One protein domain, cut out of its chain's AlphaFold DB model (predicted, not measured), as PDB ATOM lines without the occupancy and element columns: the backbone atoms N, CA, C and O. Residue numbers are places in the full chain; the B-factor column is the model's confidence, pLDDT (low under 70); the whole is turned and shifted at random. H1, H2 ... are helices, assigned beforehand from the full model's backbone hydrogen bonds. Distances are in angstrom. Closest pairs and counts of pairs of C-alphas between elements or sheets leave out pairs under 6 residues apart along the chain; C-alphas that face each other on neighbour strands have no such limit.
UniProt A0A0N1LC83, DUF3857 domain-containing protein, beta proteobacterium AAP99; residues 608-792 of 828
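Overview. This is residues 608 to 792 of the 828 residues of the protein "DUF3857 domain-containing protein" of beta proteobacterium AAP99 (UniProt A0A0N1LC83). Five long helices run lengthwise: H4 is in the middle with H1, H2 and H5 round it, and H6 packs on the far side of H5. Short H3 sits at one end and short H7 at the other, where the long loop from H1 to H2 also swings out. The printed part has 185 residues, with seven named helices, H1 to H7 in order, and no named strand: all helix. It is only just loose, close to compact, with a radius of gyration of the C-alphas of 19.3 A, and elongated, spanning 69 by 38 by 22 A.

Arrangement. Start at H1, residues 608 to 629: it touches the hub H4, residues 698 to 724, at Ser 616 and Leu 707, closest C-alphas 5.2 A apart, a shallow tilt of 31 degrees, the same way. H2, residues 652 to 676, touches H4 at Leu 664 and Val 713, 5.9 A, opposite ways. H3, residues 680 to 687, touches H4 residues 698 to 699 alone, closest at Thr 687 and Gly 699, 5.7 A. H5, residues 730 to 754, makes a hairpin with H4, closest C-alphas Leu 722 and Ala 730, 5.0 A. H6, residues 761 to 784, makes another with H5, Ile 735 to Val 779, 5.7 A. H7, residues 786 to 791, touches no helix; its Val 788 is 7.2 A from Leu 653 of H2, C-alpha to C-alpha. H4 and H6 are apart. Every O i to N i+4 pair is within hydrogen-bond range in H1, H2, H4, H5, H6 and H7; in H3, 3 of 4 are.

Along the chain. Find C-alpha 608 at (164.559, 170.270, 163.566); H1 runs 31.4 A from there. H2 is 36.3 A long, H4 39.1 A, H5 36.0 A and H6 34.4 A. H7 ends at C-alpha 791, (155.319, 154.219, 124.920).

Size, cuts and confidence. The C-alphas of Gln 641 and Glu 690 are farthest apart, 68.8 A. The printed part has no cut; its long link is H1 to H2. Look for pLDDT under 70 at residues 636 to 642, 644, 690 to 691, 759 and 761 to 762.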
ATOM      1  N   VAL A 608     164.623 171.664 164.033       85.19
ATOM      2  CA  VAL A 608     164.559 170.270 163.566       85.19
ATOM      3  C   VAL A 608     163.757 170.159 162.268       85.19
ATOM      4  O   VAL A 608     164.140 169.378 161.411       85.19
ATOM      5  N   ALA A 609     162.718 170.974 162.068       85.81
ATOM      6  CA  ALA A 609     161.904 170.972 160.850       85.81
ATOM      7  C   ALA A 609     162.717 171.345 159.604       85.81
ATOM      8  O   ALA A 609     162.597 170.720 158.555       85.81
ATOM      9  N   TRP A 610     163.559 172.373 159.721       85.69
ATOM     10  CA  TRP A 610     164.401 172.831 158.618       85.69
ATOM     11  C   TRP A 610     165.550 171.866 158.353       85.69
ATOM     12  O   TRP A 610     165.870 171.604 157.194       85.69
ATOM     13  N   LEU A 611     166.128 171.296 159.413       90.12
ATOM     14  CA  LEU A 611     167.163 170.277 159.281       90.12
ATOM     15  C   LEU A 611     166.624 169.023 158.581       90.12
ATOM     16  O   LEU A 611     167.242 168.540 157.632       90.12
ATOM     17  N   THR A 612     165.472 168.504 159.012       89.75
ATOM     18  CA  THR A 612     164.878 167.295 158.426       89.75
ATOM     19  C   THR A 612     164.419 167.533 156.997       89.75
ATOM     20  O   THR A 612     164.709 166.704 156.135       89.75
ATOM     21  N   LEU A 613     163.784 168.673 156.707       91.50
ATOM     22  CA  LEU A 613     163.395 169.050 155.349       91.50
ATOM     23  C   LEU A 613     164.621 169.179 154.433       91.50
ATOM     24  O   LEU A 613     164.632 168.605 153.345       91.50
ATOM     25  N   GLY A 614     165.668 169.878 154.882       91.69
ATOM     26  CA  GLY A 614     166.903 170.071 154.122       91.69
ATOM     27  C   GLY A 614     167.616 168.753 153.811       91.69
ATOM     28  O   GLY A 614     167.923 168.478 152.651       91.69
ATOM     29  N   LEU A 615     167.813 167.898 154.820       92.06
ATOM     30  CA  LEU A 615     168.418 166.574 154.636       92.06
ATOM     31  C   LEU A 615     167.576 165.685 153.713       92.06
ATOM     32  O   LEU A 615     168.122 165.018 152.835       92.06
ATOM     33  N   SER A 616     166.250 165.710 153.863       93.38
ATOM     34  CA  SER A 616     165.338 164.921 153.026       93.38
ATOM     35  C   SER A 616     165.374 165.365 151.564       93.38
ATOM     36  O   SER A 616     165.381 164.519 150.671       93.38
ATOM     37  N   LEU A 617     165.454 166.675 151.307       93.56
ATOM     38  CA  LEU A 617     165.604 167.222 149.957       93.56
ATOM     39  C   LEU A 617     166.931 166.793 149.331       93.56
ATOM     40  O   LEU A 617     166.930 166.306 148.204       93.56
ATOM     41  N   VAL A 618     168.049 166.914 150.057       93.38
ATOM     42  CA  VAL A 618     169.379 166.518 149.560       93.38
ATOM     43  C   VAL A 618     169.423 165.025 149.236       93.38
ATOM     44  O   VAL A 618     169.791 164.645 148.123       93.38
ATOM     45  N   CYS A 619     168.997 164.173 150.172       91.88
ATOM     46  CA  CYS A 619     168.971 162.723 149.979       91.88
ATOM     47  C   CYS A 619     168.011 162.313 148.855       91.88
ATOM     48  O   CYS A 619     168.358 161.483 148.014       91.88
ATOM     49  N   GLY A 620     166.820 162.915 148.805       92.31
ATOM     50  CA  GLY A 620     165.819 162.636 147.781       92.31
ATOM     51  C   GLY A 620     166.259 163.068 146.385       92.31
ATOM     52  O   GLY A 620     166.115 162.295 145.440       92.31
ATOM     53  N   LEU A 621     166.860 164.253 146.242       92.62
ATOM     54  CA  LEU A 621     167.422 164.733 144.976       92.62
ATOM     55  C   LEU A 621     168.585 163.850 144.517       92.62
ATOM     56  O   LEU A 621     168.636 163.484 143.346       92.62
ATOM     57  N   ALA A 622     169.481 163.444 145.421       90.81
ATOM     58  CA  ALA A 622     170.568 162.522 145.095       90.81
ATOM     59  C   ALA A 622     170.038 161.156 144.614       90.81
ATOM     60  O   ALA A 622     170.503 160.629 143.598       90.81
ATOM     61  N   ALA A 623     169.024 160.608 145.293       89.56
ATOM     62  CA  ALA A 623     168.356 159.377 144.881       89.56
ATOM     63  C   ALA A 623     167.658 159.534 143.521       89.56
ATOM     64  O   ALA A 623     167.782 158.659 142.661       89.56
ATOM     65  N   ALA A 624     166.985 160.664 143.287       91.56
ATOM     66  CA  ALA A 624     166.311 160.955 142.029       91.56
ATOM     67  C   ALA A 624     167.288 161.144 140.864       91.56
ATOM     68  O   ALA A 624     167.031 160.635 139.778       91.56
ATOM     69  N   LEU A 625     168.429 161.803 141.085       90.06
ATOM     70  CA  LEU A 625     169.502 161.925 140.095       90.06
ATOM     71  C   LEU A 625     170.065 160.549 139.735       90.06
ATOM     72  O   LEU A 625     170.180 160.220 138.554       90.06
ATOM     73  N   ARG A 626     170.329 159.704 140.738       89.12
ATOM     74  CA  ARG A 626     170.799 158.332 140.514       89.12
ATOM     75  C   ARG A 626     169.770 157.504 139.739       89.12
ATOM     76  O   ARG A 626     170.128 156.839 138.767       89.12
ATOM     77  N   ALA A 627     168.493 157.590 140.107       87.94
ATOM     78  CA  ALA A 627     167.398 156.919 139.406       87.94
ATOM     79  C   ALA A 627     167.165 157.473 137.988       87.94
ATOM     80  O   ALA A 627     166.827 156.718 137.081       87.94
ATOM     81  N   TYR A 628     167.397 158.767 137.758       88.31
ATOM     82  CA  TYR A 628     167.325 159.383 136.433       88.31
ATOM     83  C   TYR A 628     168.441 158.883 135.503       88.31
ATOM     84  O   TYR A 628     168.192 158.629 134.318       88.31
ATOM     85  N   THR A 629     169.655 158.711 136.044       85.75
ATOM     86  CA  THR A 629     170.808 158.143 135.323       85.75
ATOM     87  C   THR A 629     170.714 156.634 135.108       85.75
ATOM     88  O   THR A 629     171.447 156.083 134.290       85.75
ATOM     89  N   TRP A 630     169.808 155.951 135.811       87.62
ATOM     90  CA  TRP A 630     169.574 154.528 135.621       87.62
ATOM     91  C   TRP A 630     168.853 154.278 134.292       87.62
ATOM     92  O   TRP A 630     167.808 154.868 133.999       87.62
ATOM     93  N   ASP A 631     169.439 153.414 133.467       83.88
ATOM     94  CA  ASP A 631     169.016 153.197 132.086       83.88
ATOM     95  C   ASP A 631     168.752 151.710 131.799       83.88
ATOM     96  O   ASP A 631     169.557 151.047 131.138       83.88
ATOM     97  N   PRO A 632     167.657 151.147 132.343       83.12
ATOM     98  CA  PRO A 632     167.303 149.755 132.115       83.12
ATOM     99  C   PRO A 632     166.942 149.521 130.644       83.12
ATOM    100  O   PRO A 632     166.361 150.390 129.987       83.12
ATOM    101  N   GLN A 633     167.252 148.322 130.149       77.75
ATOM    102  CA  GLN A 633     166.790 147.873 128.836       77.75
ATOM    103  C   GLN A 633     165.253 147.809 128.814       77.75
ATOM    104  O   GLN A 633     164.613 147.392 129.788       77.75
ATOM    105  N   GLY A 634     164.663 148.244 127.704       70.44
ATOM    106  CA  GLY A 634     163.242 148.151 127.415       70.44
ATOM    107  C   GLY A 634     162.772 146.699 127.384       70.44
ATOM    108  O   GLY A 634     163.524 145.768 127.100       70.44
ATOM    109  N   ARG A 635     161.500 146.478 127.723       71.12
ATOM    110  CA  ARG A 635     160.939 145.122 127.774       71.12
ATOM    111  C   ARG A 635     160.500 144.666 126.381       71.12
ATOM    112  O   ARG A 635     159.788 145.425 125.724       71.12
ATOM    113  N   PRO A 636     160.808 143.421 125.972       67.50
ATOM    114  CA  PRO A 636     160.398 142.908 124.671       67.50
ATOM    115  C   PRO A 636     158.867 142.855 124.535       67.50
ATOM    116  O   PRO A 636     158.127 142.629 125.508       67.50
ATOM    117  N   LEU A 637     158.384 143.087 123.312       68.62
ATOM    118  CA  LEU A 637     156.966 143.007 122.969       68.62
ATOM    119  C   LEU A 637     156.530 141.532 122.877       68.62
ATOM    120  O   LEU A 637     157.243 140.745 122.264       68.62
ATOM    121  N   PRO A 638     155.367 141.142 123.436       63.28
ATOM    122  CA  PRO A 638     154.919 139.746 123.446       63.28
ATOM    123  C   PRO A 638     154.724 139.090 122.066       63.28
ATOM    124  O   PRO A 638     154.768 137.870 121.984       63.28
ATOM    125  N   SER A 639     154.489 139.870 121.002       58.06
ATOM    126  CA  SER A 639     154.144 139.367 119.658       58.06
ATOM    127  C   SER A 639     155.032 139.901 118.522       58.06
ATOM    128  O   SER A 639     154.732 139.652 117.360       58.06
ATOM    129  N   GLY A 640     156.087 140.672 118.818       58.72
ATOM    130  CA  GLY A 640     156.967 141.282 117.802       58.72
ATOM    131  C   GLY A 640     156.319 142.344 116.892       58.72
ATOM    132  O   GLY A 640     157.024 143.013 116.145       58.72
ATOM    133  N   GLN A 641     154.998 142.550 116.964       59.25
ATOM    134  CA  GLN A 641     154.268 143.545 116.174       59.25
ATOM    135  C   GLN A 641     154.114 144.874 116.938       59.25
ATOM    136  O   GLN A 641     153.712 144.903 118.104       59.25
ATOM    137  N   VAL A 642     154.436 145.983 116.266       66.12
ATOM    138  CA  VAL A 642     154.220 147.356 116.748       66.12
ATOM    139  C   VAL A 642     152.840 147.824 116.284       66.12
ATOM    140  O   VAL A 642     152.543 147.747 115.097       66.12
ATOM    141  N   ASP A 643     152.015 148.325 117.207       74.06
ATOM    142  CA  ASP A 643     150.716 148.933 116.895       74.06
ATOM    143  C   ASP A 643     150.854 150.464 116.988       74.06
ATOM    144  O   ASP A 643     151.013 150.995 118.093       74.06
ATOM    145  N   PRO A 644     150.806 151.203 115.862       69.19
ATOM    146  CA  PRO A 644     150.978 152.655 115.854       69.19
ATOM    147  C   PRO A 644     149.945 153.406 116.708       69.19
ATOM    148  O   PRO A 644     150.240 154.486 117.214       69.19
ATOM    149  N   THR A 645     148.749 152.840 116.913       72.56
ATOM    150  CA  THR A 645     147.655 153.482 117.669       72.56
ATOM    151  C   THR A 645     147.873 153.468 119.188       72.56
ATOM    152  O   THR A 645     147.205 154.184 119.943       72.56
ATOM    153  N   LEU A 646     148.829 152.662 119.659       72.81
ATOM    154  CA  LEU A 646     149.172 152.495 121.071       72.81
ATOM    155  C   LEU A 646     150.442 153.266 121.476       72.81
ATOM    156  O   LEU A 646     150.840 153.211 122.640       72.81
ATOM    157  N   ILE A 647     151.052 154.023 120.557       73.44
ATOM    158  CA  ILE A 647     152.227 154.855 120.830       73.44
ATOM    159  C   ILE A 647     151.779 156.202 121.413       73.44
ATOM    160  O   ILE A 647     151.180 157.028 120.731       73.44
ATOM    161  N   GLY A 648     152.115 156.459 122.679       74.38
ATOM    162  CA  GLY A 648     151.845 157.736 123.346       74.38
ATOM    163  C   GLY A 648     150.866 157.640 124.518       74.38
ATOM    164  O   GLY A 648     150.360 156.576 124.883       74.38
ATOM    165  N   ILE A 649     150.623 158.784 125.160       79.06
ATOM    166  CA  ILE A 649     149.814 158.866 126.381       79.06
ATOM    167  C   ILE A 649     148.331 158.790 125.998       79.06
ATOM    168  O   ILE A 649     147.773 159.742 125.467       79.06
ATOM    169  N   GLY A 650     147.687 157.655 126.270       77.88
ATOM    170  CA  GLY A 650     146.257 157.453 126.015       77.88
ATOM    171  C   GLY A 650     145.689 156.243 126.760       77.88
ATOM    172  O   GLY A 650     146.435 155.467 127.366       77.88
ATOM    173  N   GLY A 651     144.365 156.085 126.752       83.25
ATOM    174  CA  GLY A 651     143.671 155.032 127.507       83.25
ATOM    175  C   GLY A 651     144.012 155.049 129.005       83.25
ATOM    176  O   GLY A 651     144.200 156.108 129.600       83.25
ATOM    177  N   TRP A 652     144.171 153.868 129.609       84.75
ATOM    178  CA  TRP A 652     144.537 153.700 131.025       84.75
ATOM    179  C   TRP A 652     145.859 154.379 131.421       84.75
ATOM    180  O   TRP A 652     146.040 154.742 132.582       84.75
ATOM    181  N   LEU A 653     146.779 154.612 130.473       85.94
ATOM    182  CA  LEU A 653     148.018 155.336 130.765       85.94
ATOM    183  C   LEU A 653     147.728 156.805 131.112       85.94
ATOM    184  O   LEU A 653     148.294 157.306 132.078       85.94
ATOM    185  N   ALA A 654     146.797 157.467 130.414       85.38
ATOM    186  CA  ALA A 654     146.409 158.848 130.715       85.38
ATOM    187  C   ALA A 654     145.813 158.987 132.128       85.38
ATOM    188  O   ALA A 654     146.145 159.930 132.847       85.38
ATOM    189  N   LEU A 655     145.025 157.999 132.568       87.31
ATOM    190  CA  LEU A 655     144.456 157.966 133.917       87.31
ATOM    191  C   LEU A 655     145.540 157.855 135.003       87.31
ATOM    192  O   LEU A 655     145.443 158.519 136.031       87.31
ATOM    193  N   SER A 656     146.609 157.086 134.766       86.50
ATOM    194  CA  SER A 656     147.734 157.007 135.715       86.50
ATOM    195  C   SER A 656     148.526 158.312 135.823       86.50
ATOM    196  O   SER A 656     148.975 158.678 136.909       86.50
ATOM    197  N   VAL A 657     148.672 159.042 134.710       86.62
ATOM    198  CA  VAL A 657     149.353 160.343 134.683       86.62
ATOM    199  C   VAL A 657     148.531 161.366 135.451       86.62
ATOM    200  O   VAL A 657     149.057 162.030 136.340       86.62
ATOM    201  N   PHE A 658     147.229 161.427 135.171       88.88
ATOM    202  CA  PHE A 658     146.291 162.277 135.895       88.88
ATOM    203  C   PHE A 658     146.284 161.968 137.399       88.88
ATOM    204  O   PHE A 658     146.441 162.873 138.217       88.88
ATOM    205  N   GLY A 659     146.213 160.684 137.763       87.25
ATOM    206  CA  GLY A 659     146.298 160.237 139.153       87.25
ATOM    207  C   GLY A 659     147.612 160.629 139.832       87.25
ATOM    208  O   GLY A 659     147.602 161.012 140.997       87.25
ATOM    209  N   THR A 660     148.734 160.620 139.107       88.94
ATOM    210  CA  THR A 660     150.032 161.036 139.659       88.94
ATOM    211  C   THR A 660     150.111 162.548 139.880       88.94
ATOM    212  O   THR A 660     150.658 162.985 140.888       88.94
ATOM    213  N   VAL A 661     149.537 163.357 138.982       90.38
ATOM    214  CA  VAL A 661     149.478 164.822 139.144       90.38
ATOM    215  C   VAL A 661     148.597 165.206 140.333       90.38
ATOM    216  O   VAL A 661     149.006 166.016 141.161       90.38
ATOM    217  N   ILE A 662     147.422 164.586 140.468       90.00
ATOM    218  CA  ILE A 662     146.561 164.786 141.642       90.00
ATOM    219  C   ILE A 662     147.271 164.310 142.911       90.00
ATOM    220  O   ILE A 662     147.303 165.032 143.906       90.00
ATOM    221  N   GLY A 663     147.881 163.124 142.869       88.38
ATOM    222  CA  GLY A 663     148.645 162.574 143.983       88.38
ATOM    223  C   GLY A 663     149.756 163.517 144.441       88.38
ATOM    224  O   GLY A 663     149.894 163.749 145.636       88.38
ATOM    225  N   LEU A 664     150.487 164.137 143.513       91.88
ATOM    226  CA  LEU A 664     151.524 165.124 143.821       91.88
ATOM    227  C   LEU A 664     150.968 166.323 144.607       91.88
ATOM    228  O   LEU A 664     151.565 166.722 145.604       91.88
ATOM    229  N   LEU A 665     149.814 166.867 144.207       91.25
ATOM    230  CA  LEU A 665     149.168 167.971 144.927       91.25
ATOM    231  C   LEU A 665     148.728 167.558 146.337       91.25
ATOM    232  O   LEU A 665     148.934 168.310 147.290       91.25
ATOM    233  N   ILE A 666     148.182 166.347 146.481       88.81
ATOM    234  CA  ILE A 666     147.796 165.786 147.783       88.81
ATOM    235  C   ILE A 666     149.026 165.623 148.684       88.81
ATOM    236  O   ILE A 666     148.982 166.026 149.844       88.81
ATOM    237  N   GLN A 667     150.137 165.098 148.160       90.06
ATOM    238  CA  GLN A 667     151.375 164.911 148.927       90.06
ATOM    239  C   GLN A 667     152.001 166.245 149.355       90.06
ATOM    240  O   GLN A 667     152.466 166.368 150.487       90.06
ATOM    241  N   ILE A 668     151.959 167.274 148.501       91.06
ATOM    242  CA  ILE A 668     152.401 168.629 148.866       91.06
ATOM    243  C   ILE A 668     151.517 169.199 149.985       91.06
ATOM    244  O   ILE A 668     152.035 169.726 150.969       91.06
ATOM    245  N   GLY A 669     150.192 169.054 149.877       88.31
ATOM    246  CA  GLY A 669     149.260 169.453 150.933       88.31
ATOM    247  C   GLY A 669     149.511 168.716 152.254       88.31
ATOM    248  O   GLY A 669     149.552 169.346 153.310       88.31
ATOM    249  N   GLY A 670     149.750 167.403 152.194       87.06
ATOM    250  CA  GLY A 670     150.107 166.574 153.348       87.06
ATOM    251  C   GLY A 670     151.411 167.020 154.009       87.06
ATOM    252  O   GLY A 670     151.450 167.200 155.225       87.06
ATOM    253  N   LEU A 671     152.448 167.310 153.219       90.75
ATOM    254  CA  LEU A 671     153.713 167.846 153.725       90.75
ATOM    255  C   LEU A 671     153.509 169.182 154.453       90.75
ATOM    256  O   LEU A 671     154.044 169.369 155.542       90.75
ATOM    257  N   VAL A 672     152.688 170.090 153.914       88.31
ATOM    258  CA  VAL A 672     152.355 171.359 154.589       88.31
ATOM    259  C   VAL A 672     151.670 171.113 155.937       88.31
ATOM    260  O   VAL A 672     151.991 171.792 156.913       88.31
ATOM    261  N   GLN A 673     150.766 170.132 156.029       85.88
ATOM    262  CA  GLN A 673     150.119 169.774 157.297       85.88
ATOM    263  C   GLN A 673     151.104 169.166 158.300       85.88
ATOM    264  O   GLN A 673     151.095 169.544 159.470       85.88
ATOM    265  N   ILE A 674     152.005 168.285 157.856       88.19
ATOM    266  CA  ILE A 674     153.055 167.717 158.712       88.19
ATOM    267  C   ILE A 674     153.953 168.836 159.252       88.19
ATOM    268  O   ILE A 674     154.202 168.892 160.456       88.19
ATOM    269  N   MET A 675     154.357 169.789 158.405       86.25
ATOM    270  CA  MET A 675     155.201 170.921 158.802       86.25
ATOM    271  C   MET A 675     154.541 171.838 159.844       86.25
ATOM    272  O   MET A 675     155.247 172.445 160.649       86.25
ATOM    273  N   ARG A 676     153.204 171.904 159.914       84.31
ATOM    274  CA  ARG A 676     152.498 172.648 160.980       84.31
ATOM    275  C   ARG A 676     152.718 172.047 162.371       84.31
ATOM    276  O   ARG A 676     152.704 172.785 163.352       84.31
ATOM    277  N   ASN A 677     152.980 170.740 162.468       83.62
ATOM    278  CA  ASN A 677     153.276 170.075 163.743       83.62
ATOM    279  C   ASN A 677     154.680 170.376 164.281       83.62
ATOM    280  O   ASN A 677     154.979 170.037 165.422       83.62
ATOM    281  N   PHE A 678     155.515 171.049 163.491       86.19
ATOM    282  CA  PHE A 678     156.838 171.491 163.902       86.19
ATOM    283  C   PHE A 678     156.864 172.929 164.429       86.19
ATOM    284  O   PHE A 678     157.949 173.475 164.604       86.19
ATOM    285  N   SER A 679     155.729 173.585 164.698       84.62
ATOM    286  CA  SER A 679     155.789 174.839 165.464       84.62
ATOM    287  C   SER A 679     156.444 174.572 166.825       84.62
ATOM    288  O   SER A 679     156.289 173.484 167.377       84.62
ATOM    289  N   VAL A 680     157.188 175.538 167.374       78.06
ATOM    290  CA  VAL A 680     157.887 175.345 168.662       78.06
ATOM    291  C   VAL A 680     156.921 174.850 169.749       78.06
ATOM    292  O   VAL A 680     157.233 173.898 170.458       78.06
ATOM    293  N   ALA A 681     155.711 175.411 169.805       76.94
ATOM    294  CA  ALA A 681     154.666 174.978 170.731       76.94
ATOM    295  C   ALA A 681     154.176 173.541 170.462       76.94
ATOM    296  O   ALA A 681     154.068 172.739 171.388       76.94
ATOM    297  N   ALA A 682     153.909 173.195 169.199       79.75
ATOM    298  CA  ALA A 682     153.407 171.877 168.808       79.75
ATOM    299  C   ALA A 682     154.449 170.758 168.965       79.75
ATOM    300  O   ALA A 682     154.082 169.617 169.255       79.75
ATOM    301  N   TRP A 683     155.728 171.085 168.773       83.81
ATOM    302  CA  TRP A 683     156.857 170.180 168.956       83.81
ATOM    303  C   TRP A 683     157.063 169.863 170.438       83.81
ATOM    304  O   TRP A 683     157.105 168.692 170.816       83.81
ATOM    305  N   VAL A 684     157.116 170.897 171.285       78.25
ATOM    306  CA  VAL A 684     157.281 170.738 172.738       78.25
ATOM    307  C   VAL A 684     156.109 169.959 173.335       78.25
ATOM    308  O   VAL A 684     156.338 168.989 174.044       78.25
ATOM    309  N   PHE A 685     154.865 170.279 172.960       82.06
ATOM    310  CA  PHE A 685     153.676 169.570 173.454       82.06
ATOM    311  C   PHE A 685     153.700 168.044 173.220       82.06
ATOM    312  O   PHE A 685     153.083 167.290 173.962       82.06
ATOM    313  N   ARG A 686     154.395 167.572 172.178       81.75
ATOM    314  CA  ARG A 686     154.393 166.153 171.783       81.75
ATOM    315  C   ARG A 686     155.664 165.393 172.148       81.75
ATOM    316  O   ARG A 686     155.626 164.169 172.244       81.75
ATOM    317  N   THR A 687     156.785 166.091 172.318       81.00
ATOM    318  CA  THR A 687     158.111 165.469 172.506       81.00
ATOM    319  C   THR A 687     158.711 165.678 173.893       81.00
ATOM    320  O   THR A 687     159.684 165.005 174.219       81.00
ATOM    321  N   ASP A 688     158.132 166.554 174.714       76.62
ATOM    322  CA  ASP A 688     158.549 166.775 176.100       76.62
ATOM    323  C   ASP A 688     157.919 165.721 177.031       76.62
ATOM    324  O   ASP A 688     156.690 165.695 177.099       76.62
ATOM    325  N   PRO A 689     158.705 164.889 177.753       71.00
ATOM    326  CA  PRO A 689     158.201 163.874 178.685       71.00
ATOM    327  C   PRO A 689     157.215 164.376 179.744       71.00
ATOM    328  O   PRO A 689     156.456 163.577 180.289       71.00
ATOM    329  N   GLU A 690     157.224 165.678 180.033       56.06
ATOM    330  CA  GLU A 690     156.367 166.309 181.037       56.06
ATOM    331  C   GLU A 690     155.071 166.902 180.452       56.06
ATOM    332  O   GLU A 690     154.235 167.422 181.194       56.06
ATOM    333  N   SER A 691     154.871 166.843 179.129       69.50
ATOM    334  CA  SER A 691     153.660 167.357 178.486       69.50
ATOM    335  C   SER A 691     152.510 166.347 178.498       69.50
ATOM    336  O   SER A 691     152.702 165.161 178.244       69.50
ATOM    337  N   ALA A 692     151.274 166.829 178.678       72.12
ATOM    338  CA  ALA A 692     150.066 165.999 178.600       72.12
ATOM    339  C   ALA A 692     149.875 165.310 177.232       72.12
ATOM    340  O   ALA A 692     149.149 164.323 177.139       72.12
ATOM    341  N   GLY A 693     150.507 165.827 176.170       74.12
ATOM    342  CA  GLY A 693     150.500 165.237 174.828       74.12
ATOM    343  C   GLY A 693     151.690 164.325 174.521       74.12
ATOM    344  O   GLY A 693     151.845 163.913 173.367       74.12
ATOM    345  N   TYR A 694     152.550 164.043 175.505       83.25
ATOM    346  CA  TYR A 694     153.791 163.310 175.290       83.25
ATOM    347  C   TYR A 694     153.570 161.860 174.882       83.25
ATOM    348  O   TYR A 694     152.820 161.107 175.499       83.25
ATOM    349  N   HIS A 695     154.341 161.444 173.883       84.94
ATOM    350  CA  HIS A 695     154.558 160.044 173.573       84.94
ATOM    351  C   HIS A 695     155.959 159.880 172.987       84.94
ATOM    352  O   HIS A 695     156.355 160.628 172.093       84.94
ATOM    353  N   VAL A 696     156.693 158.854 173.427       87.88
ATOM    354  CA  VAL A 696     158.089 158.607 173.010       87.88
ATOM    355  C   VAL A 696     158.260 158.495 171.484       87.88
ATOM    356  O   VAL A 696     159.319 158.803 170.941       87.88
ATOM    357  N   LEU A 697     157.202 158.095 170.770       89.31
ATOM    358  CA  LEU A 697     157.211 157.933 169.311       89.31
ATOM    359  C   LEU A 697     156.942 159.223 168.516       89.31
ATOM    360  O   LEU A 697     157.220 159.232 167.320       89.31
ATOM    361  N   TRP A 698     156.451 160.312 169.120       88.56
ATOM    362  CA  TRP A 698     156.081 161.518 168.362       88.56
ATOM    363  C   TRP A 698     157.253 162.138 167.601       88.56
ATOM    364  O   TRP A 698     157.118 162.462 166.422       88.56
ATOM    365  N   GLY A 699     158.407 162.283 168.258       89.00
ATOM    366  CA  GLY A 699     159.611 162.840 167.638       89.00
ATOM    367  C   GLY A 699     160.061 162.022 166.419       89.00
ATOM    368  O   GLY A 699     160.107 162.569 165.315       89.00
ATOM    369  N   PRO A 700     160.343 160.713 166.578       90.62
ATOM    370  CA  PRO A 700     160.713 159.838 165.468       90.62
ATOM    371  C   PRO A 700     159.679 159.792 164.335       90.62
ATOM    372  O   PRO A 700     160.063 159.906 163.171       90.62
ATOM    373  N   VAL A 701     158.382 159.675 164.649       92.12
ATOM    374  CA  VAL A 701     157.312 159.601 163.638       92.12
ATOM    375  C   VAL A 701     157.285 160.869 162.789       92.12
ATOM    376  O   VAL A 701     157.368 160.771 161.570       92.12
ATOM    377  N   LEU A 702     157.287 162.059 163.402       90.69
ATOM    378  CA  LEU A 702     157.262 163.328 162.663       90.69
ATOM    379  C   LEU A 702     158.469 163.495 161.728       90.69
ATOM    380  O   LEU A 702     158.318 163.975 160.603       90.69
ATOM    381  N   VAL A 703     159.664 163.090 162.170       92.06
ATOM    382  CA  VAL A 703     160.887 163.142 161.352       92.06
ATOM    383  C   VAL A 703     160.772 162.219 160.135       92.06
ATOM    384  O   VAL A 703     161.059 162.640 159.011       92.06
ATOM    385  N   VAL A 704     160.326 160.978 160.343       92.75
ATOM    386  CA  VAL A 704     160.163 159.996 159.262       92.75
ATOM    387  C   VAL A 704     159.045 160.419 158.301       92.75
ATOM    388  O   VAL A 704     159.215 160.280 157.088       92.75
ATOM    389  N   SER A 705     157.956 161.016 158.798       92.94
ATOM    390  CA  SER A 705     156.852 161.502 157.963       92.94
ATOM    391  C   SER A 705     157.270 162.621 157.010       92.94
ATOM    392  O   SER A 705     156.849 162.620 155.850       92.94
ATOM    393  N   VAL A 706     158.137 163.545 157.445       93.94
ATOM    394  CA  VAL A 706     158.716 164.569 156.553       93.94
ATOM    395  C   VAL A 706     159.572 163.916 155.468       93.94
ATOM    396  O   VAL A 706     159.388 164.216 154.287       93.94
ATOM    397  N   LEU A 707     160.458 162.988 155.843       94.12
ATOM    398  CA  LEU A 707     161.328 162.284 154.897       94.12
ATOM    399  C   LEU A 707     160.524 161.531 153.830       94.12
ATOM    400  O   LEU A 707     160.765 161.710 152.635       94.12
ATOM    401  N   ALA A 708     159.552 160.718 154.245       93.94
ATOM    402  CA  ALA A 708     158.730 159.933 153.330       93.94
ATOM    403  C   ALA A 708     157.905 160.825 152.386       93.94
ATOM    404  O   ALA A 708     157.867 160.573 151.181       93.94
ATOM    405  N   SER A 709     157.322 161.909 152.905       93.75
ATOM    406  CA  SER A 709     156.541 162.860 152.104       93.75
ATOM    407  C   SER A 709     157.398 163.561 151.046       93.75
ATOM    408  O   SER A 709     157.006 163.654 149.884       93.75
ATOM    409  N   VAL A 710     158.607 164.004 151.410       95.12
ATOM    410  CA  VAL A 710     159.550 164.631 150.467       95.12
ATOM    411  C   VAL A 710     159.990 163.642 149.383       95.12
ATOM    412  O   VAL A 710     160.012 163.995 148.203       95.12
ATOM    413  N   LEU A 711     160.282 162.388 149.749       94.31
ATOM    414  CA  LEU A 711     160.640 161.339 148.788       94.31
ATOM    415  C   LEU A 711     159.498 161.028 147.811       94.31
ATOM    416  O   LEU A 711     159.758 160.843 146.622       94.31
ATOM    417  N   LEU A 712     158.246 161.014 148.276       94.56
ATOM    418  CA  LEU A 712     157.071 160.815 147.419       94.56
ATOM    419  C   LEU A 712     156.881 161.962 146.424       94.56
ATOM    420  O   LEU A 712     156.651 161.707 145.242       94.56
ATOM    421  N   VAL A 713     157.032 163.212 146.873       95.25
ATOM    422  CA  VAL A 713     156.957 164.401 146.007       95.25
ATOM    423  C   VAL A 713     158.053 164.361 144.941       95.25
ATOM    424  O   VAL A 713     157.760 164.469 143.749       95.25
ATOM    425  N   ILE A 714     159.309 164.145 145.342       95.25
ATOM    426  CA  ILE A 714     160.443 164.066 144.411       95.25
ATOM    427  C   ILE A 714     160.274 162.889 143.443       95.25
ATOM    428  O   ILE A 714     160.506 163.039 142.243       95.25
ATOM    429  N   GLY A 715     159.843 161.727 143.937       93.94
ATOM    430  CA  GLY A 715     159.606 160.537 143.127       93.94
ATOM    431  C   GLY A 715     158.503 160.739 142.086       93.94
ATOM    432  O   GLY A 715     158.677 160.361 140.927       93.94
ATOM    433  N   ALA A 716     157.399 161.389 142.460       92.94
ATOM    434  CA  ALA A 716     156.321 161.734 141.535       92.94
ATOM    435  C   ALA A 716     156.792 162.722 140.454       92.94
ATOM    436  O   ALA A 716     156.517 162.510 139.272       92.94
ATOM    437  N   VAL A 717     157.570 163.748 140.823       94.50
ATOM    438  CA  VAL A 717     158.179 164.680 139.856       94.50
ATOM    439  C   VAL A 717     159.142 163.949 138.918       94.50
ATOM    440  O   VAL A 717     159.063 164.126 137.702       94.50
ATOM    441  N   LEU A 718     160.009 163.081 139.447       93.50
ATOM    442  CA  LEU A 718     160.916 162.262 138.641       93.50
ATOM    443  C   LEU A 718     160.138 161.401 137.642       93.50
ATOM    444  O   LEU A 718     160.497 161.358 136.465       93.50
ATOM    445  N   PHE A 719     159.067 160.741 138.084       92.62
ATOM    446  CA  PHE A 719     158.218 159.958 137.197       92.62
ATOM    447  C   PHE A 719     157.628 160.818 136.073       92.62
ATOM    448  O   PHE A 719     157.729 160.424 134.915       92.62
ATOM    449  N   LEU A 720     157.089 162.004 136.373       91.50
ATOM    450  CA  LEU A 720     156.545 162.915 135.356       91.50
ATOM    451  C   LEU A 720     157.615 163.379 134.351       91.50
ATOM    452  O   LEU A 720     157.349 163.448 133.150       91.50
ATOM    453  N   VAL A 721     158.848 163.622 134.807       91.81
ATOM    454  CA  VAL A 721     159.984 163.959 133.931       91.81
ATOM    455  C   VAL A 721     160.357 162.783 133.024       91.81
ATOM    456  O   VAL A 721     160.548 162.960 131.818       91.81
ATOM    457  N   LEU A 722     160.458 161.570 133.576       90.19
ATOM    458  CA  LEU A 722     160.766 160.361 132.807       90.19
ATOM    459  C   LEU A 722     159.642 160.014 131.823       90.19
ATOM    460  O   LEU A 722     159.917 159.571 130.705       90.19
ATOM    461  N   LEU A 723     158.395 160.270 132.216       89.88
ATOM    462  CA  LEU A 723     157.199 160.110 131.402       89.88
ATOM    463  C   LEU A 723     157.220 161.042 130.188       89.88
ATOM    464  O   LEU A 723     157.070 160.569 129.063       89.88
ATOM    465  N   ALA A 724     157.461 162.341 130.401       87.06
ATOM    466  CA  ALA A 724     157.540 163.331 129.325       87.06
ATOM    467  C   ALA A 724     158.646 162.986 128.315       87.06
ATOM    468  O   ALA A 724     158.475 163.137 127.107       87.06
ATOM    469  N   LYS A 725     159.764 162.441 128.808       86.56
ATOM    470  CA  LYS A 725     160.882 161.971 127.981       86.56
ATOM    471  C   LYS A 725     160.694 160.557 127.423       86.56
ATOM    472  O   LYS A 725     161.591 160.078 126.732       86.56
ATOM    473  N   ARG A 726     159.569 159.887 127.708       86.19
ATOM    474  CA  ARG A 726     159.254 158.512 127.275       86.19
ATOM    475  C   ARG A 726     160.376 157.504 127.587       86.19
ATOM    476  O   ARG A 726     160.683 156.619 126.787       86.19
ATOM    477  N   ARG A 727     161.014 157.665 128.753       86.56
ATOM    478  CA  ARG A 727     162.207 156.905 129.163       86.56
ATOM    479  C   ARG A 727     161.857 155.463 129.532       86.56
ATOM    480  O   ARG A 727     160.851 155.241 130.200       86.56
ATOM    481  N   THR A 728     162.727 154.504 129.208       87.19
ATOM    482  CA  THR A 728     162.568 153.083 129.600       87.19
ATOM    483  C   THR A 728     162.526 152.869 131.120       87.19
ATOM    484  O   THR A 728     161.962 151.885 131.599       87.19
ATOM    485  N   SER A 729     163.065 153.807 131.907       88.94
ATOM    486  CA  SER A 729     163.000 153.807 133.374       88.94
ATOM    487  C   SER A 729     161.671 154.312 133.955       88.94
ATOM    488  O   SER A 729     161.403 154.063 135.131       88.94
ATOM    489  N   ALA A 730     160.805 154.972 133.171       89.62
ATOM    490  CA  ALA A 730     159.561 155.563 133.678       89.62
ATOM    491  C   ALA A 730     158.588 154.538 134.308       89.62
ATOM    492  O   ALA A 730     158.084 154.814 135.398       89.62
ATOM    493  N   PRO A 731     158.359 153.337 133.726       90.62
ATOM    494  CA  PRO A 731     157.515 152.314 134.349       90.62
ATOM    495  C   PRO A 731     158.010 151.861 135.720       90.62
ATOM    496  O   PRO A 731     157.220 151.626 136.629       90.62
ATOM    497  N   TRP A 732     159.327 151.748 135.874       90.94
ATOM    498  CA  TRP A 732     159.939 151.321 137.125       90.94
ATOM    499  C   TRP A 732     159.875 152.411 138.189       90.94
ATOM    500  O   TRP A 732     159.570 152.106 139.337       90.94
ATOM    501  N   ALA A 733     160.090 153.673 137.805       90.69
ATOM    502  CA  ALA A 733     159.906 154.810 138.700       90.69
ATOM    503  C   ALA A 733     158.455 154.891 139.202       90.69
ATOM    504  O   ALA A 733     158.232 155.038 140.400       90.69
ATOM    505  N   PHE A 734     157.471 154.703 138.316       92.25
ATOM    506  CA  PHE A 734     156.058 154.662 138.699       92.25
ATOM    507  C   PHE A 734     155.754 153.546 139.703       92.25
ATOM    508  O   PHE A 734     155.125 153.792 140.732       92.25
ATOM    509  N   ILE A 735     156.219 152.323 139.423       93.06
ATOM    510  CA  ILE A 735     156.028 151.168 140.309       93.06
ATOM    511  C   ILE A 735     156.680 151.428 141.671       93.06
ATOM    512  O   ILE A 735     156.037 151.222 142.695       93.06
ATOM    513  N   ALA A 736     157.923 151.913 141.691       92.25
ATOM    514  CA  ALA A 736     158.649 152.191 142.926       92.25
ATOM    515  C   ALA A 736     157.940 153.250 143.783       92.25
ATOM    516  O   ALA A 736     157.769 153.044 144.981       92.25
ATOM    517  N   VAL A 737     157.471 154.343 143.171       92.81
ATOM    518  CA  VAL A 737     156.750 155.416 143.874       92.81
ATOM    519  C   VAL A 737     155.420 154.920 144.439       92.81
ATOM    520  O   VAL A 737     155.128 155.191 145.598       92.81
ATOM    521  N   ASN A 738     154.633 154.157 143.673       92.69
ATOM    522  CA  ASN A 738     153.344 153.640 144.151       92.69
ATOM    523  C   ASN A 738     153.511 152.577 145.248       92.69
ATOM    524  O   ASN A 738     152.781 152.597 146.236       92.69
ATOM    525  N   MET A 739     154.499 151.686 145.121       94.00
ATOM    526  CA  MET A 739     154.826 150.711 146.167       94.00
ATOM    527  C   MET A 739     155.307 151.398 147.447       94.00
ATOM    528  O   MET A 739     154.890 151.021 148.542       94.00
ATOM    529  N   PHE A 740     156.151 152.427 147.319       94.62
ATOM    530  CA  PHE A 740     156.606 153.217 148.459       94.62
ATOM    531  C   PHE A 740     155.451 153.990 149.110       94.62
ATOM    532  O   PHE A 740     155.348 153.993 150.332       94.62
ATOM    533  N   ALA A 741     154.541 154.568 148.319       92.81
ATOM    534  CA  ALA A 741     153.353 155.256 148.824       92.81
ATOM    535  C   ALA A 741     152.441 154.319 149.630       92.81
ATOM    536  O   ALA A 741     152.024 154.675 150.730       92.81
ATOM    537  N   ALA A 742     152.175 153.110 149.121       93.12
ATOM    538  CA  ALA A 742     151.338 152.124 149.803       93.12
ATOM    539  C   ALA A 742     151.976 151.607 151.104       93.12
ATOM    540  O   ALA A 742     151.306 151.479 152.133       93.12
ATOM    541  N   LEU A 743     153.288 151.352 151.080       93.94
ATOM    542  CA  LEU A 743     154.038 150.958 152.271       93.94
ATOM    543  C   LEU A 743     154.047 152.077 153.316       93.94
ATOM    544  O   LEU A 743     153.769 151.822 154.486       93.94
ATOM    545  N   TRP A 744     154.319 153.312 152.895       93.88
ATOM    546  CA  TRP A 744     154.339 154.468 153.784       93.88
ATOM    547  C   TRP A 744     152.978 154.706 154.437       93.88
ATOM    548  O   TRP A 744     152.912 154.805 155.655       93.88
ATOM    549  N   ALA A 745     151.889 154.701 153.670       90.56
ATOM    550  CA  ALA A 745     150.545 154.859 154.224       90.56
ATOM    551  C   ALA A 745     150.182 153.747 155.231       90.56
ATOM    552  O   ALA A 745     149.473 154.004 156.202       90.56
ATOM    553  N   THR A 746     150.720 152.532 155.061       91.25
ATOM    554  CA  THR A 746     150.575 151.449 156.050       91.25
ATOM    555  C   THR A 746     151.352 151.753 157.342       91.25
ATOM    556  O   THR A 746     150.820 151.574 158.437       91.25
ATOM    557  N   ILE A 747     152.594 152.238 157.228       91.44
ATOM    558  CA  ILE A 747     153.453 152.598 158.372       91.44
ATOM    559  C   ILE A 747     152.892 153.804 159.133       91.44
ATOM    560  O   ILE A 747     152.848 153.785 160.362       91.44
ATOM    561  N   ASP A 748     152.459 154.838 158.416       88.88
ATOM    562  CA  ASP A 748     151.877 156.054 158.983       88.88
ATOM    563  C   ASP A 748     150.597 155.717 159.755       88.88
ATOM    564  O   ASP A 748     150.465 156.049 160.932       88.88
ATOM    565  N   SER A 749     149.721 154.908 159.152       88.00
ATOM    566  CA  SER A 749     148.514 154.428 159.813       88.00
ATOM    567  C   SER A 749     148.818 153.637 161.093       88.00
ATOM    568  O   SER A 749     148.287 153.971 162.153       88.00
ATOM    569  N   LEU A 750     149.733 152.663 161.049       87.44
ATOM    570  CA  LEU A 750     150.151 151.922 162.246       87.44
ATOM    571  C   LEU A 750     150.717 152.857 163.328       87.44
ATOM    572  O   LEU A 750     150.409 152.700 164.508       87.44
ATOM    573  N   SER A 751     151.504 153.855 162.925       87.00
ATOM    574  CA  SER A 751     152.089 154.841 163.835       87.00
ATOM    575  C   SER A 751     151.011 155.683 164.520       87.00
ATOM    576  O   SER A 751     151.077 155.882 165.729       87.00
ATOM    577  N   THR A 752     149.978 156.122 163.795       85.12
ATOM    578  CA  THR A 752     148.857 156.882 164.382       85.12
ATOM    579  C   THR A 752     148.009 156.056 165.357       85.12
ATOM    580  O   THR A 752     147.561 156.593 166.370       85.12
ATOM    581  N   HIS A 753     147.852 154.750 165.107       85.00
ATOM    582  CA  HIS A 753     147.204 153.811 166.035       85.00
ATOM    583  C   HIS A 753     148.027 153.602 167.308       85.00
ATOM    584  O   HIS A 753     147.480 153.665 168.406       85.00
ATOM    585  N   LEU A 754     149.348 153.430 167.185       85.31
ATOM    586  CA  LEU A 754     150.257 153.336 168.336       85.31
ATOM    587  C   LEU A 754     150.291 154.625 169.167       85.31
ATOM    588  O   LEU A 754     150.503 154.567 170.373       85.31
ATOM    589  N   LEU A 755     150.069 155.775 168.528       84.00
ATOM    590  CA  LEU A 755     149.968 157.080 169.184       84.00
ATOM    591  C   LEU A 755     148.572 157.360 169.776       84.00
ATOM    592  O   LEU A 755     148.402 158.380 170.440       84.00
ATOM    593  N   GLY A 756     147.574 156.497 169.543       80.56
ATOM    594  CA  GLY A 756     146.210 156.666 170.057       80.56
ATOM    595  C   GLY A 756     145.413 157.807 169.408       80.56
ATOM    596  O   GLY A 756     144.479 158.316 170.020       80.56
ATOM    597  N   VAL A 757     145.779 158.229 168.190       76.19
ATOM    598  CA  VAL A 757     145.188 159.394 167.487       76.19
ATOM    599  C   VAL A 757     144.324 158.973 166.285       76.19
ATOM    600  O   VAL A 757     143.852 159.819 165.530       76.19
ATOM    601  N   ALA A 758     144.136 157.670 166.068       74.62
ATOM    602  CA  ALA A 758     143.483 157.127 164.879       74.62
ATOM    603  C   ALA A 758     141.997 156.771 165.084       74.62
ATOM    604  O   ALA A 758     141.557 156.441 166.185       74.62
ATOM    605  N   ASP A 759     141.252 156.787 163.976       65.31
ATOM    606  CA  ASP A 759     139.878 156.283 163.838       65.31
ATOM    607  C   ASP A 759     139.780 154.760 164.097       65.31
ATOM    608  O   ASP A 759     140.802 154.072 164.098       65.31
ATOM    609  N   PRO A 760     138.573 154.175 164.266       70.50
ATOM    610  CA  PRO A 760     138.407 152.742 164.520       70.50
ATOM    611  C   PRO A 760     139.190 151.840 163.549       70.50
ATOM    612  O   PRO A 760     139.173 152.027 162.333       70.50
ATOM    613  N   VAL A 761     139.834 150.793 164.079       69.81
ATOM    614  CA  VAL A 761     140.705 149.871 163.317       69.81
ATOM    615  C   VAL A 761     140.011 149.288 162.070       69.81
ATOM    616  O   VAL A 761     140.652 149.076 161.042       69.81
ATOM    617  N   SER A 762     138.690 149.080 162.112       69.75
ATOM    618  CA  SER A 762     137.913 148.518 160.999       69.75
ATOM    619  C   SER A 762     137.862 149.411 159.750       69.75
ATOM    620  O   SER A 762     137.959 148.889 158.638       69.75
ATOM    621  N   SER A 763     137.763 150.738 159.894       72.06
ATOM    622  CA  SER A 763     137.766 151.670 158.751       72.06
ATOM    623  C   SER A 763     139.161 151.806 158.137       72.06
ATOM    624  O   SER A 763     139.306 151.920 156.918       72.06
ATOM    625  N   THR A 764     140.191 151.709 158.979       79.25
ATOM    626  CA  THR A 764     141.603 151.751 158.586       79.25
ATOM    627  C   THR A 764     142.007 150.536 157.743       79.25
ATOM    628  O   THR A 764     142.670 150.670 156.715       79.25
ATOM    629  N   VAL A 765     141.592 149.331 158.141       82.00
ATOM    630  CA  VAL A 765     141.927 148.099 157.403       82.00
ATOM    631  C   VAL A 765     141.295 148.098 156.009       82.00
ATOM    632  O   VAL A 765     141.941 147.696 155.040       82.00
ATOM    633  N   LEU A 766     140.059 148.590 155.883       83.00
ATOM    634  CA  LEU A 766     139.363 148.659 154.598       83.00
ATOM    635  C   LEU A 766     140.039 149.640 153.625       83.00
ATOM    636  O   LEU A 766     140.211 149.312 152.448       83.00
ATOM    637  N   SER A 767     140.453 150.820 154.099       82.00
ATOM    638  CA  SER A 767     141.103 151.839 153.263       82.00
ATOM    639  C   SER A 767     142.504 151.414 152.808       82.00
ATOM    640  O   SER A 767     142.829 151.544 151.624       82.00
ATOM    641  N   LEU A 768     143.302 150.816 153.700       88.25
ATOM    642  CA  LEU A 768     144.604 150.239 153.348       88.25
ATOM    643  C   LEU A 768     144.451 149.069 152.368       88.25
ATOM    644  O   LEU A 768     145.194 148.986 151.389       88.25
ATOM    645  N   GLY A 769     143.459 148.198 152.580       86.44
ATOM    646  CA  GLY A 769     143.147 147.097 151.669       86.44
ATOM    647  C   GLY A 769     142.814 147.585 150.256       86.44
ATOM    648  O   GLY A 769     143.397 147.108 149.282       86.44
ATOM    649  N   ALA A 770     141.945 148.593 150.136       87.62
ATOM    650  CA  ALA A 770     141.605 149.202 148.850       87.62
ATOM    651  C   ALA A 770     142.833 149.818 148.153       87.62
ATOM    652  O   ALA A 770     143.034 149.615 146.955       87.62
ATOM    653  N   MET A 771     143.695 150.513 148.900       89.88
ATOM    654  CA  MET A 771     144.927 151.106 148.371       89.88
ATOM    655  C   MET A 771     145.900 150.048 147.828       89.88
ATOM    656  O   MET A 771     146.460 150.231 146.743       89.88
ATOM    657  N   TRP A 772     146.088 148.930 148.534       94.19
ATOM    658  CA  TRP A 772     146.940 147.831 148.068       94.19
ATOM    659  C   TRP A 772     146.372 147.140 146.823       94.19
ATOM    660  O   TRP A 772     147.135 146.823 145.909       94.19
ATOM    661  N   VAL A 773     145.047 146.983 146.727       93.75
ATOM    662  CA  VAL A 773     144.386 146.474 145.510       93.75
ATOM    663  C   VAL A 773     144.623 147.415 144.328       93.75
ATOM    664  O   VAL A 773     145.060 146.971 143.267       93.75
ATOM    665  N   VAL A 774     144.405 148.720 144.508       90.06
ATOM    666  CA  VAL A 774     144.644 149.730 143.462       90.06
ATOM    667  C   VAL A 774     146.117 149.755 143.043       90.06
ATOM    668  O   VAL A 774     146.420 149.790 141.849       90.06
ATOM    669  N   THR A 775     147.038 149.663 144.003       92.81
ATOM    670  CA  THR A 775     148.482 149.581 143.739       92.81
ATOM    671  C   THR A 775     148.818 148.331 142.927       92.81
ATOM    672  O   THR A 775     149.512 148.428 141.917       92.81
ATOM    673  N   ALA A 776     148.275 147.164 143.289       92.69
ATOM    674  CA  ALA A 776     148.489 145.918 142.557       92.69
ATOM    675  C   ALA A 776     147.942 145.977 141.119       92.69
ATOM    676  O   ALA A 776     148.607 145.505 140.193       92.69
ATOM    677  N   LEU A 777     146.777 146.603 140.912       93.19
ATOM    678  CA  LEU A 777     146.203 146.824 139.580       93.19
ATOM    679  C   LEU A 777     147.109 147.710 138.719       93.19
ATOM    680  O   LEU A 777     147.419 147.358 137.579       93.19
ATOM    681  N   TRP A 778     147.587 148.826 139.269       93.00
ATOM    682  CA  TRP A 778     148.470 149.753 138.564       93.00
ATOM    683  C   TRP A 778     149.846 149.159 138.269       93.00
ATOM    684  O   TRP A 778     150.342 149.282 137.148       93.00
ATOM    685  N   VAL A 779     150.445 148.458 139.233       91.50
ATOM    686  CA  VAL A 779     151.700 147.726 139.031       91.50
ATOM    687  C   VAL A 779     151.508 146.650 137.961       91.50
ATOM    688  O   VAL A 779     152.282 146.593 137.008       91.50
ATOM    689  N   GLY A 780     150.438 145.855 138.035       90.31
ATOM    690  CA  GLY A 780     150.099 144.855 137.020       90.31
ATOM    691  C   GLY A 780     149.949 145.459 135.621       90.31
ATOM    692  O   GLY A 780     150.523 144.936 134.658       90.31
ATOM    693  N   TYR A 781     149.259 146.599 135.514       91.94
ATOM    694  CA  TYR A 781     149.116 147.349 134.267       91.94
ATOM    695  C   TYR A 781     150.476 147.798 133.716       91.94
ATOM    696  O   TYR A 781     150.793 147.503 132.564       91.94
ATOM    697  N   TYR A 782     151.328 148.425 134.529       90.50
ATOM    698  CA  TYR A 782     152.658 148.870 134.096       90.50
ATOM    699  C   TYR A 782     153.619 147.716 133.768       90.50
ATOM    700  O   TYR A 782     154.537 147.882 132.965       90.50
ATOM    701  N   LEU A 783     153.401 146.523 134.332       88.38
ATOM    702  CA  LEU A 783     154.212 145.347 134.022       88.38
ATOM    703  C   LEU A 783     153.788 144.639 132.719       88.38
ATOM    704  O   LEU A 783     154.651 144.115 131.994       88.38
ATOM    705  N   ARG A 784     152.480 144.594 132.423       86.00
ATOM    706  CA  ARG A 784     151.912 143.777 131.332       86.00
ATOM    707  C   ARG A 784     151.356 144.554 130.139       86.00
ATOM    708  O   ARG A 784     151.227 143.959 129.074       86.00
ATOM    709  N   SER A 785     151.058 145.844 130.273       86.94
ATOM    710  CA  SER A 785     150.442 146.634 129.202       86.94
ATOM    711  C   SER A 785     151.356 146.780 127.983       86.94
ATOM    712  O   SER A 785     152.485 147.269 128.084       86.94
ATOM    713  N   VAL A 786     150.833 146.409 126.811       82.19
ATOM    714  CA  VAL A 786     151.497 146.609 125.512       82.19
ATOM    715  C   VAL A 786     151.713 148.103 125.244       82.19
ATOM    716  O   VAL A 786     152.807 148.496 124.848       82.19
ATOM    717  N   ARG A 787     150.727 148.950 125.582       85.19
ATOM    718  CA  ARG A 787     150.815 150.417 125.465       85.19
ATOM    719  C   ARG A 787     151.957 150.996 126.302       85.19
ATOM    720  O   ARG A 787     152.688 151.852 125.819       85.19
ATOM    721  N   VAL A 788     152.147 150.520 127.538       86.00
ATOM    722  CA  VAL A 788     153.264 150.959 128.402       86.00
ATOM    723  C   VAL A 788     154.603 150.576 127.765       86.00
ATOM    724  O   VAL A 788     155.486 151.422 127.651       86.00
ATOM    725  N   ARG A 789     154.741 149.340 127.270       85.12
ATOM    726  CA  ARG A 789     155.979 148.879 126.616       85.12
ATOM    727  C   ARG A 789     156.304 149.642 125.328       85.12
ATOM    728  O   ARG A 789     157.469 149.946 125.119       85.12
ATOM    729  N   GLN A 790     155.302 149.976 124.510       81.31
ATOM    730  CA  GLN A 790     155.477 150.735 123.259       81.31
ATOM    731  C   GLN A 790     155.644 152.250 123.477       81.31
ATOM    732  O   GLN A 790     156.189 152.942 122.624       81.31
ATOM    733  N   THR A 791     155.183 152.785 124.613       83.25
ATOM    734  CA  THR A 791     155.319 154.219 124.920       83.25
ATOM    735  C   THR A 791     156.689 154.555 125.510       83.25
ATOM    736  O   THR A 791     157.207 155.636 125.242       83.25
ATOM    737  N   PHE A 792     157.291 153.656 126.298       86.00
ATOM    738  CA  PHE A 792     158.538 153.901 127.033       86.00
ATOM    739  C   PHE A 792     159.743 153.175 126.416       86.00
ATOM    740  O   PHE A 792     160.231 152.195 126.976       86.00
TER     741      PHE A 792